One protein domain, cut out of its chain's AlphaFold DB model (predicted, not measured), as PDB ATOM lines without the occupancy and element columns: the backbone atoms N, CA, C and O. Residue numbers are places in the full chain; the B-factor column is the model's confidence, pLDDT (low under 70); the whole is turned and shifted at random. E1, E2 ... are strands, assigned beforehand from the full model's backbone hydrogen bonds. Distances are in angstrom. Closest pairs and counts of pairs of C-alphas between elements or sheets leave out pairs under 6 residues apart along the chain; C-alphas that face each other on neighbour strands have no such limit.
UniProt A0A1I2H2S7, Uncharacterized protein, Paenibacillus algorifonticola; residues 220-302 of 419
ATOM      1  N   THR A 220      22.888  35.622  26.830       77.19
ATOM      2  CA  THR A 220      22.432  36.784  26.052       77.19
ATOM      3  C   THR A 220      21.066  36.581  25.391       77.19
ATOM      4  O   THR A 220      20.580  37.478  24.704       77.19
ATOM      5  N   GLY A 221      20.428  35.427  25.609       82.25
ATOM      6  CA  GLY A 221      19.160  35.035  24.996       82.25
ATOM      7  C   GLY A 221      19.306  33.917  23.961       82.25
ATOM      8  O   GLY A 221      20.309  33.202  23.922       82.25
ATOM      9  N   LEU A 222      18.273  33.738  23.135       90.06
ATOM     10  CA  LEU A 222      18.263  32.727  22.078       90.06
ATOM     11  C   LEU A 222      19.179  33.134  20.920       90.06
ATOM     12  O   LEU A 222      19.051  34.227  20.371       90.06
ATOM     13  N   VAL A 223      20.051  32.218  20.511       94.62
ATOM     14  CA  VAL A 223      20.944  32.367  19.359       94.62
ATOM     15  C   VAL A 223      20.538  31.358  18.287       94.62
ATOM     16  O   VAL A 223      20.334  30.178  18.578       94.62
ATOM     17  N   ALA A 224      20.401  31.821  17.044       95.81
ATOM     18  CA  ALA A 224      20.121  30.961  15.898       95.81
ATOM     19  C   ALA A 224      21.396  30.253  15.423       95.81
ATOM     20  O   ALA A 224      22.459  30.866  15.327       95.81
ATOM     21  N   GLY A 225      21.275  28.966  15.113       97.12
ATOM     22  CA  GLY A 225      22.352  28.184  14.528       97.12
ATOM     23  C   GLY A 225      22.675  28.615  13.102       97.12
ATOM     24  O   GLY A 225      21.790  29.020  12.345       97.12
ATOM     25  N   THR A 226      23.947  28.505  12.735       96.25
ATOM     26  CA  THR A 226      24.468  28.861  11.408       96.25
ATOM     27  C   THR A 226      25.126  27.684  10.694       96.25
ATOM     28  O   THR A 226      25.557  27.840   9.555       96.25
ATOM     29  N   MET A 227      25.226  26.509  11.325       94.31
ATOM     30  CA  MET A 227      25.836  25.330  10.708       94.31
ATOM     31  C   MET A 227      24.942  24.788   9.577       94.31
ATOM     32  O   MET A 227      23.812  24.378   9.854       94.31
ATOM     33  N   PRO A 228      25.407  24.729   8.316       90.62
ATOM     34  CA  PRO A 228      24.591  24.241   7.202       90.62
ATOM     35  C   PRO A 228      24.175  22.777   7.383       90.62
ATOM     36  O   PRO A 228      24.975  21.968   7.849       90.62
ATOM     37  N   LEU A 229      22.953  22.414   6.982       86.81
ATOM     38  CA  LEU A 229      22.506  21.018   6.926       86.81
ATOM     39  C   LEU A 229      22.820  20.431   5.543       86.81
ATOM     40  O   LEU A 229      22.300  20.919   4.547       86.81
ATOM     41  N   ARG A 230      23.627  19.365   5.489       83.69
ATOM     42  CA  ARG A 230      24.131  18.765   4.235       83.69
ATOM     43  C   ARG A 230      23.331  17.543   3.747       83.69
ATOM     44  O   ARG A 230      23.712  16.894   2.783       83.69
ATOM     45  N   GLY A 231      22.218  17.213   4.411       72.62
ATOM     46  CA  GLY A 231      21.425  15.982   4.223       72.62
ATOM     47  C   GLY A 231      20.679  15.808   2.887       72.62
ATOM     48  O   GLY A 231      19.967  14.819   2.721       72.62
ATOM     49  N   GLY A 232      20.795  16.738   1.936       64.88
ATOM     50  CA  GLY A 232      20.014  16.702   0.693       64.88
ATOM     51  C   GLY A 232      20.395  17.776  -0.319       64.88
ATOM     52  O   GLY A 232      19.508  18.393  -0.895       64.88
ATOM     53  N   GLU A 233      21.693  18.045  -0.477       69.56
ATOM     54  CA  GLU A 233      22.173  19.115  -1.359       69.56
ATOM     55  C   GLU A 233      22.088  18.744  -2.845       69.56
ATOM     56  O   GLU A 233      21.366  19.400  -3.587       69.56
ATOM     57  N   GLU A 234      22.803  17.700  -3.285       70.69
ATOM     58  CA  GLU A 234      22.908  17.353  -4.716       70.69
ATOM     59  C   GLU A 234      22.163  16.059  -5.059       70.69
ATOM     60  O   GLU A 234      21.384  16.015  -6.009       70.69
ATOM     61  N   TYR A 235      22.307  15.036  -4.214       70.75
ATOM     62  CA  TYR A 235      21.438  13.862  -4.212       70.75
ATOM     63  C   TYR A 235      20.902  13.650  -2.801       70.75
ATOM     64  O   TYR A 235      21.533  14.047  -1.820       70.75
ATOM     65  N   ALA A 236      19.733  13.020  -2.679       70.25
ATOM     66  CA  ALA A 236      19.136  12.742  -1.378       70.25
ATOM     67  C   ALA A 236      20.130  11.960  -0.492       70.25
ATOM     68  O   ALA A 236      20.423  10.796  -0.756       70.25
ATOM     69  N   GLY A 237      20.664  12.650   0.521       72.31
ATOM     70  CA  GLY A 237      21.742  12.251   1.428       72.31
ATOM     71  C   GLY A 237      23.081  11.831   0.827       72.31
ATOM     72  O   GLY A 237      23.811  11.055   1.441       72.31
ATOM     73  N   TRP A 238      23.451  12.424  -0.307       79.50
ATOM     74  CA  TRP A 238      24.846  12.468  -0.736       79.50
ATOM     75  C   TRP A 238      25.365  13.901  -0.783       79.50
ATOM     76  O   TRP A 238      24.645  14.825  -1.167       79.50
ATOM     77  N   VAL A 239      26.641  14.063  -0.433       86.12
ATOM     78  CA  VAL A 239      27.374  15.325  -0.565       86.12
ATOM     79  C   VAL A 239      28.625  15.121  -1.419       86.12
ATOM     80  O   VAL A 239      29.289  14.083  -1.326       86.12
ATOM     81  N   ARG A 240      28.969  16.120  -2.236       88.69
ATOM     82  CA  ARG A 240      30.247  16.132  -2.950       88.69
ATOM     83  C   ARG A 240      31.388  16.337  -1.949       88.69
ATOM     84  O   ARG A 240      31.336  17.236  -1.108       88.69
ATOM     85  N   ALA A 241      32.414  15.500  -2.032       89.94
ATOM     86  CA  ALA A 241      33.621  15.635  -1.233       89.94
ATOM     87  C   ALA A 241      34.468  16.835  -1.688       89.94
ATOM     88  O   ALA A 241      34.505  17.191  -2.864       89.94
ATOM     89  N   GLU A 242      35.198  17.430  -0.751       88.38
ATOM     90  CA  GLU A 242      36.250  18.405  -1.022       88.38
ATOM     91  C   GLU A 242      37.619  17.721  -0.986       88.38
ATOM     92  O   GLU A 242      37.835  16.753  -0.248       88.38
ATOM     93  N   MET A 243      38.579  18.263  -1.733       85.44
ATOM     94  CA  MET A 243      39.966  17.824  -1.622       85.44
ATOM     95  C   MET A 243      40.494  18.090  -0.211       85.44
ATOM     96  O   MET A 243      40.276  19.159   0.369       85.44
ATOM     97  N   GLY A 244      41.196  17.103   0.348       81.88
ATOM     98  CA  GLY A 244      41.865  17.266   1.633       81.88
ATOM     99  C   GLY A 244      42.886  18.417   1.599       81.88
ATOM    100  O   GLY A 244      43.431  18.730   0.541       81.88
ATOM    101  N   PRO A 245      43.193  19.041   2.752       81.38
ATOM    102  CA  PRO A 245      44.167  20.138   2.825       81.38
ATOM    103  C   PRO A 245      45.584  19.705   2.415       81.38
ATOM    104  O   PRO A 245      46.410  20.528   2.035       81.38
ATOM    105  N   THR A 246      45.863  18.407   2.489       83.00
ATOM    106  CA  THR A 246      47.068  17.776   1.959       83.00
ATOM    107  C   THR A 246      46.731  17.069   0.656       83.00
ATOM    108  O   THR A 246      45.814  16.247   0.629       83.00
ATOM    109  N   GLY A 247      47.504  17.337  -0.398       81.44
ATOM    110  CA  GLY A 247      47.345  16.672  -1.692       81.44
ATOM    111  C   GLY A 247      47.474  15.142  -1.617       81.44
ATOM    112  O   GLY A 247      47.882  14.599  -0.581       81.44
ATOM    113  N   PRO A 248      47.107  14.430  -2.696       83.69
ATOM    114  CA  PRO A 248      47.247  12.981  -2.766       83.69
ATOM    115  C   PRO A 248      48.716  12.558  -2.633       83.69
ATOM    116  O   PRO A 248      49.634  13.287  -3.007       83.69
ATOM    117  N   THR A 249      48.932  11.358  -2.100       88.44
ATOM    118  CA  THR A 249      50.261  10.733  -1.991       88.44
ATOM    119  C   THR A 249      50.211   9.340  -2.603       88.44
ATOM    120  O   THR A 249      49.128   8.800  -2.834       88.44
ATOM    121  N   THR A 250      51.366   8.741  -2.900       89.62
ATOM    122  CA  THR A 250      51.418   7.388  -3.468       89.62
ATOM    123  C   THR A 250      50.603   6.412  -2.614       89.62
ATOM    124  O   THR A 250      50.883   6.228  -1.431       89.62
ATOM    125  N   GLY A 251      49.579   5.804  -3.218       87.56
ATOM    126  CA  GLY A 251      48.682   4.856  -2.554       87.56
ATOM    127  C   GLY A 251      47.570   5.476  -1.698       87.56
ATOM    128  O   GLY A 251      46.864   4.728  -1.024       87.56
ATOM    129  N   ARG A 252      47.382   6.807  -1.691       87.12
ATOM    130  CA  ARG A 252      46.323   7.451  -0.898       87.12
ATOM    131  C   ARG A 252      45.704   8.673  -1.577       87.12
ATOM    132  O   ARG A 252      46.388   9.653  -1.877       87.12
ATOM    133  N   LEU A 253      44.378   8.641  -1.693       88.06
ATOM    134  CA  LEU A 253      43.546   9.789  -2.045       88.06
ATOM    135  C   LEU A 253      43.035  10.462  -0.762       88.06
ATOM    136  O   LEU A 253      42.501   9.795   0.123       88.06
ATOM    137  N   HIS A 254      43.217  11.777  -0.645       88.62
ATOM    138  CA  HIS A 254      42.720  12.561   0.486       88.62
ATOM    139  C   HIS A 254      41.444  13.309   0.093       88.62
ATOM    140  O   HIS A 254      41.500  14.287  -0.653       88.62
ATOM    141  N   LEU A 255      40.312  12.879   0.645       88.62
ATOM    142  CA  LEU A 255      39.009  13.531   0.511       88.62
ATOM    143  C   LEU A 255      38.499  13.924   1.898       88.62
ATOM    144  O   LEU A 255      38.806  13.259   2.891       88.62
ATOM    145  N   ARG A 256      37.698  14.984   1.972       88.31
ATOM    146  CA  ARG A 256      36.964  15.364   3.183       88.31
ATOM    147  C   ARG A 256      35.525  15.712   2.839       88.31
ATOM    148  O   ARG A 256      35.225  16.111   1.719       88.31
ATOM    149  N   SER A 257      34.639  15.609   3.815       86.81
ATOM    150  CA  SER A 257      33.309  16.190   3.693       86.81
ATOM    151  C   SER A 257      33.378  17.718   3.881       86.81
ATOM    152  O   SER A 257      34.229  18.199   4.642       86.81
ATOM    153  N   PRO A 258      32.514  18.502   3.210       87.50
ATOM    154  CA  PRO A 258      32.369  19.928   3.490       87.50
ATOM    155  C   PRO A 258      32.061  20.204   4.967       87.50
ATOM    156  O   PRO A 258      31.533  19.354   5.688       87.50
ATOM    157  N   LEU A 259      32.309  21.421   5.444       88.38
ATOM    158  CA  LEU A 259      31.879  21.789   6.796       88.38
ATOM    159  C   LEU A 259      30.340  21.844   6.869       88.38
ATOM    160  O   LEU A 259      29.688  22.456   6.013       88.38
ATOM    161  N   GLY A 260      29.757  21.220   7.895       89.44
ATOM    162  CA  GLY A 260      28.316  21.240   8.134       89.44
ATOM    163  C   GLY A 260      27.809  20.078   8.984       89.44
ATOM    164  O   GLY A 260      28.569  19.219   9.431       89.44
ATOM    165  N   ALA A 261      26.496  20.068   9.188       87.56
ATOM    166  CA  ALA A 261      25.771  19.039   9.906       87.56
ATOM    167  C   ALA A 261      25.339  17.916   8.958       87.56
ATOM    168  O   ALA A 261      24.668  18.153   7.950       87.56
ATOM    169  N   TYR A 262      25.662  16.684   9.340       84.12
ATOM    170  CA  TYR A 262      25.338  15.455   8.614       84.12
ATOM    171  C   TYR A 262      24.277  14.675   9.383       84.12
ATOM    172  O   TYR A 262      24.533  13.616   9.949       84.12
ATOM    173  N   LEU A 263      23.094  15.276   9.481       75.81
ATOM    174  CA  LEU A 263      21.966  14.755  10.247       75.81
ATOM    175  C   LEU A 263      20.881  14.281   9.281       75.81
ATOM    176  O   LEU A 263      20.671  14.916   8.252       75.81
ATOM    177  N   ASN A 264      20.180  13.206   9.647       64.94
ATOM    178  CA  ASN A 264      19.226  12.470   8.809       64.94
ATOM    179  C   ASN A 264      19.888  11.847   7.572       64.94
ATOM    180  O   ASN A 264      19.959  12.461   6.512       64.94
ATOM    181  N   GLY A 265      20.357  10.604   7.722       58.12
ATOM    182  CA  GLY A 265      20.928   9.817   6.632       58.12
ATOM    183  C   GLY A 265      19.944   9.643   5.480       58.12
ATOM    184  O   GLY A 265      18.999   8.858   5.567       58.12
ATOM    185  N   GLY A 266      20.164  10.388   4.407       56.28
ATOM    186  CA  GLY A 266      19.541  10.130   3.117       56.28
ATOM    187  C   GLY A 266      20.462   9.267   2.254       56.28
ATOM    188  O   GLY A 266      21.673   9.257   2.432       56.28
ATOM    189  N   GLY A 267      19.873   8.528   1.322       50.78
ATOM    190  CA  GLY A 267      20.595   7.799   0.281       50.78
ATOM    191  C   GLY A 267      20.120   6.362   0.163       50.78
ATOM    192  O   GLY A 267      19.513   6.008  -0.838       50.78
ATOM    193  N   ASN A 268      20.327   5.553   1.208       52.84
ATOM    194  CA  ASN A 268      20.116   4.095   1.147       52.84
ATOM    195  C   ASN A 268      19.212   3.518   2.256       52.84
ATOM    196  O   ASN A 268      19.229   2.315   2.497       52.84
ATOM    197  N   GLY A 269      18.454   4.346   2.985       54.19
ATOM    198  CA  GLY A 269      17.543   3.868   4.043       54.19
ATOM    199  C   GLY A 269      18.224   3.297   5.301       54.19
ATOM    200  O   GLY A 269      17.536   2.837   6.205       54.19
ATOM    201  N   ALA A 270      19.558   3.354   5.387       57.88
ATOM    202  CA  ALA A 270      20.352   2.790   6.484       57.88
ATOM    203  C   ALA A 270      20.855   3.829   7.511       57.88
ATOM    204  O   ALA A 270      21.652   3.493   8.380       57.88
ATOM    205  N   GLY A 271      20.426   5.093   7.417       61.56
ATOM    206  CA  GLY A 271      20.802   6.142   8.377       61.56
ATOM    207  C   GLY A 271      22.214   6.724   8.210       61.56
ATOM    208  O   GLY A 271      22.622   7.542   9.029       61.56
ATOM    209  N   TYR A 272      22.935   6.363   7.147       67.62
ATOM    210  CA  TYR A 272      24.242   6.934   6.799       67.62
ATOM    211  C   TYR A 272      24.117   8.042   5.746       67.62
ATOM    212  O   TYR A 272      23.180   8.032   4.951       67.62
ATOM    213  N   MET A 273      25.079   8.969   5.736       76.06
ATOM    214  CA  MET A 273      25.279   9.956   4.669       76.06
ATOM    215  C   MET A 273      26.313   9.434   3.669       76.06
ATOM    216  O   MET A 273      27.369   8.947   4.077       76.06
ATOM    217  N   GLY A 274      26.021   9.546   2.375       78.69
ATOM    218  CA  GLY A 274      26.952   9.220   1.298       78.69
ATOM    219  C   GLY A 274      27.878  10.388   0.944       78.69
ATOM    220  O   GLY A 274      27.509  11.558   1.071       78.69
ATOM    221  N   ILE A 275      29.083  10.069   0.468       83.31
ATOM    222  CA  ILE A 275      30.021  11.030  -0.128       83.31
ATOM    223  C   ILE A 275      30.409  10.556  -1.525       83.31
ATOM    224  O   ILE A 275      30.590   9.357  -1.733       83.31
ATOM    225  N   PHE A 276      30.555  11.476  -2.473       86.25
ATOM    226  CA  PHE A 276      31.053  11.158  -3.813       86.25
ATOM    227  C   PHE A 276      32.046  12.217  -4.298       86.25
ATOM    228  O   PHE A 276      32.068  13.340  -3.795       86.25
ATOM    229  N   ALA A 277      32.878  11.844  -5.263       89.38
ATOM    230  CA  ALA A 277      33.789  12.737  -5.962       89.38
ATOM    231  C   ALA A 277      33.740  12.401  -7.453       89.38
ATOM    232  O   ALA A 277      33.743  11.226  -7.815       89.38
ATOM    233  N   ASP A 278      33.688  13.433  -8.288       88.50
ATOM    234  CA  ASP A 278      33.690  13.293  -9.739       88.50
ATOM    235  C   ASP A 278      35.128  13.427 -10.244       88.50
ATOM    236  O   ASP A 278      35.786  14.437  -9.994       88.50
ATOM    237  N   ASP A 279      35.601  12.421 -10.971       90.31
ATOM    238  CA  ASP A 279      36.855  12.477 -11.715       90.31
ATOM    239  C   ASP A 279      36.601  11.889 -13.113       90.31
ATOM    240  O   ASP A 279      36.354  10.684 -13.225       90.31
ATOM    241  N   PRO A 280      36.596  12.710 -14.182       93.56
ATOM    242  CA  PRO A 280      36.368  12.233 -15.545       93.56
ATOM    243  C   PRO A 280      37.366  11.163 -16.002       93.56
ATOM    244  O   PRO A 280      37.040  10.374 -16.891       93.56
ATOM    245  N   ASP A 281      38.555  11.119 -15.394       94.19
ATOM    246  CA  ASP A 281      39.592  10.150 -15.724       94.19
ATOM    247  C   ASP A 281      39.433   8.826 -14.959       94.19
ATOM    248  O   ASP A 281      40.125   7.855 -15.286       94.19
ATOM    249  N   PHE A 282      38.493   8.731 -14.004       94.38
ATOM    250  CA  PHE A 282      38.138   7.488 -13.309       94.38
ATOM    251  C   PHE A 282      37.264   6.576 -14.188       94.38
ATOM    252  O   PHE A 282      36.097   6.294 -13.913       94.38
ATOM    253  N   ILE A 283      37.863   6.103 -15.282       95.38
ATOM    254  CA  ILE A 283      37.274   5.180 -16.255       95.38
ATOM    255  C   ILE A 283      38.194   3.976 -16.472       95.38
ATOM    256  O   ILE A 283      39.418   4.089 -16.440       95.38
ATOM    257  N   ALA A 284      37.614   2.805 -16.753       95.12
ATOM    258  CA  ALA A 284      38.375   1.563 -16.908       95.12
ATOM    259  C   ALA A 284      39.464   1.654 -17.997       95.12
ATOM    260  O   ALA A 284      40.527   1.055 -17.860       95.12
ATOM    261  N   ALA A 285      39.230   2.434 -19.059       94.25
ATOM    262  CA  ALA A 285      40.178   2.631 -20.157       94.25
ATOM    263  C   ALA A 285      41.458   3.392 -19.763       94.25
ATOM    264  O   ALA A 285      42.451   3.288 -20.478       94.25
ATOM    265  N   ASN A 286      41.454   4.113 -18.636       95.06
ATOM    266  CA  ASN A 286      42.622   4.825 -18.105       95.06
ATOM    267  C   ASN A 286      43.386   4.003 -17.053       95.06
ATOM    268  O   ASN A 286      44.497   4.360 -16.661       95.06
ATOM    269  N   VAL A 287      42.810   2.890 -16.592       94.06
ATOM    270  CA  VAL A 287      43.415   2.004 -15.597       94.06
ATOM    271  C   VAL A 287      44.030   0.802 -16.310       94.06
ATOM    272  O   VAL A 287      43.387   0.155 -17.139       94.06
ATOM    273  N   ARG A 288      45.297   0.495 -15.997       92.25
ATOM    274  CA  ARG A 288      46.042  -0.627 -16.595       92.25
ATOM    275  C   ARG A 288      45.254  -1.932 -16.478       92.25
ATOM    276  O   ARG A 288      44.770  -2.260 -15.398       92.25
ATOM    277  N   GLN A 289      45.179  -2.692 -17.571       90.50
ATOM    278  CA  GLN A 289      44.492  -3.979 -17.591       90.50
ATOM    279  C   GLN A 289      44.945  -4.882 -16.439       90.50
ATOM    280  O   GLN A 289      46.142  -5.084 -16.226       90.50
ATOM    281  N   GLY A 290      43.968  -5.404 -15.696       88.38
ATOM    282  CA  GLY A 290      44.192  -6.265 -14.532       88.38
ATOM    283  C   GLY A 290      44.466  -5.533 -13.212       88.38
ATOM    284  O   GLY A 290      44.596  -6.196 -12.188       88.38
ATOM    285  N   VAL A 291      44.537  -4.197 -13.203       93.50
ATOM    286  CA  VAL A 291      44.629  -3.393 -11.973       93.50
ATOM    287  C   VAL A 291      43.224  -3.007 -11.508       93.50
ATOM    288  O   VAL A 291      42.447  -2.476 -12.296       93.50
ATOM    289  N   ASP A 292      42.905  -3.256 -10.236       94.62
ATOM    290  CA  ASP A 292      41.686  -2.751  -9.591       94.62
ATOM    291  C   ASP A 292      41.957  -1.391  -8.938       94.62
ATOM    292  O   ASP A 292      42.910  -1.240  -8.166       94.62
ATOM    293  N   MET A 293      41.121  -0.400  -9.245       93.50
ATOM    294  CA  MET A 293      41.120   0.894  -8.568       93.50
ATOM    295  C   MET A 293      39.747   1.137  -7.950       93.50
ATOM    296  O   MET A 293      38.818   1.552  -8.633       93.50
ATOM    297  N   PHE A 294      39.622   0.883  -6.645       91.94
ATOM    298  CA  PHE A 294      38.378   1.067  -5.885       91.94
ATOM    299  C   PHE A 294      37.178   0.293  -6.469       91.94
ATOM    300  O   PHE A 294      36.052   0.790  -6.455       91.94
ATOM    301  N   GLY A 295      37.406  -0.919  -6.990       93.00
ATOM    302  CA  GLY A 295      36.376  -1.731  -7.645       93.00
ATOM    303  C   GLY A 295      36.194  -1.459  -9.142       93.00
ATOM    304  O   GLY A 295      35.415  -2.158  -9.794       93.00
ATOM    305  N   LEU A 296      36.891  -0.465  -9.708       95.62
ATOM    306  CA  LEU A 296      36.960  -0.251 -11.151       95.62
ATOM    307  C   LEU A 296      38.136  -1.049 -11.727       95.62
ATOM    308  O   LEU A 296      39.296  -0.644 -11.613       95.62
ATOM    309  N   LEU A 297      37.834  -2.188 -12.350       95.38
ATOM    310  CA  LEU A 297      38.835  -3.026 -13.006       95.38
ATOM    311  C   LEU A 297      39.327  -2.374 -14.307       95.38
ATOM    312  O   LEU A 297      38.532  -2.025 -15.182       95.38
ATOM    313  N   GLY A 298      40.644  -2.251 -14.446       95.62
ATOM    314  CA  GLY A 298      41.277  -1.650 -15.609       95.62
ATOM    315  C   GLY A 298      41.130  -2.459 -16.892       95.62
ATOM    316  O   GLY A 298      41.209  -3.691 -16.897       95.62
ATOM    317  N   ALA A 299      40.963  -1.730 -17.991       93.38
ATOM    318  CA  ALA A 299      40.797  -2.234 -19.349       93.38
ATOM    319  C   ALA A 299      41.815  -1.635 -20.334       93.38
ATOM    320  O   ALA A 299      41.798  -2.007 -21.506       93.38
ATOM    321  N   MET A 300      42.704  -0.732 -19.889       89.25
ATOM    322  CA  MET A 300      43.761  -0.183 -20.739       89.25
ATOM    323  C   MET A 300      44.700  -1.316 -21.179       89.25
ATOM    324  O   MET A 300      45.382  -1.877 -20.310       89.25
ATOM    325  N   PRO A 301      44.769  -1.655 -22.481       80.12
ATOM    326  CA  PRO A 301      45.586  -2.764 -22.951       80.12
ATOM    327  C   PRO A 301      47.034  -2.605 -22.497       80.12
ATOM    328  O   PRO A 301      47.605  -1.512 -22.567       80.12
ATOM    329  N   VAL A 302      47.649  -3.699 -22.050       73.94
ATOM    330  CA  VAL A 302      49.106  -3.725 -21.931       73.94
ATOM    331  C   VAL A 302      49.642  -3.654 -23.362       73.94
ATOM    332  O   VAL A 302      49.333  -4.513 -24.183       73.94
TER     333      VAL A 302
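AT A GLANCE: This is residues 220 to 302 of the 419 residues of an uncharacterized protein of Paenibacillus algorifonticola (UniProt A0A1I2H2S7). Little regular structure is here: a rod built mostly of loops, with residues 220 to 225 sticking out at one end, a small parallel pair, E2 and E3, near the middle, and looped residues 281 to 302 at the other end. The printed part has 83 residues and no named helix; its class is all strand, though E1, E2 and E3, in that order, hold only 10 residues. It is only just loose, close to extended, with a radius of gyration of the C-alphas of 17.7 A and spans of 68 by 31 by 18 A.

HOW THE PARTS SIT: Look first at E1, residues 221 to 224, which pairs with no named strand and is apart from E2, residues 238 to 240, and E3, residues 274 to 276. E2 and E3 are parallel neighbours at 31 degrees; find N 239 and O 274, 3.0 A apart.

IN THESE COORDINATES: Find C-alpha 221 at (19.160, 35.035, 24.996), where E1 begins, and C-alpha 276 at (31.053, 11.158, -3.813), where E3 ends; from first to last C-alpha E1 runs 10.0 A, E2 6.9 A and E3 6.8 A.

THE WHOLE: The C-alphas of Thr 220 and Val 302, the farthest apart, are 68.2 A apart. Both links are long, and the printed part has no cut. Residues 232 to 233 and 264 to 272 have pLDDT under 70.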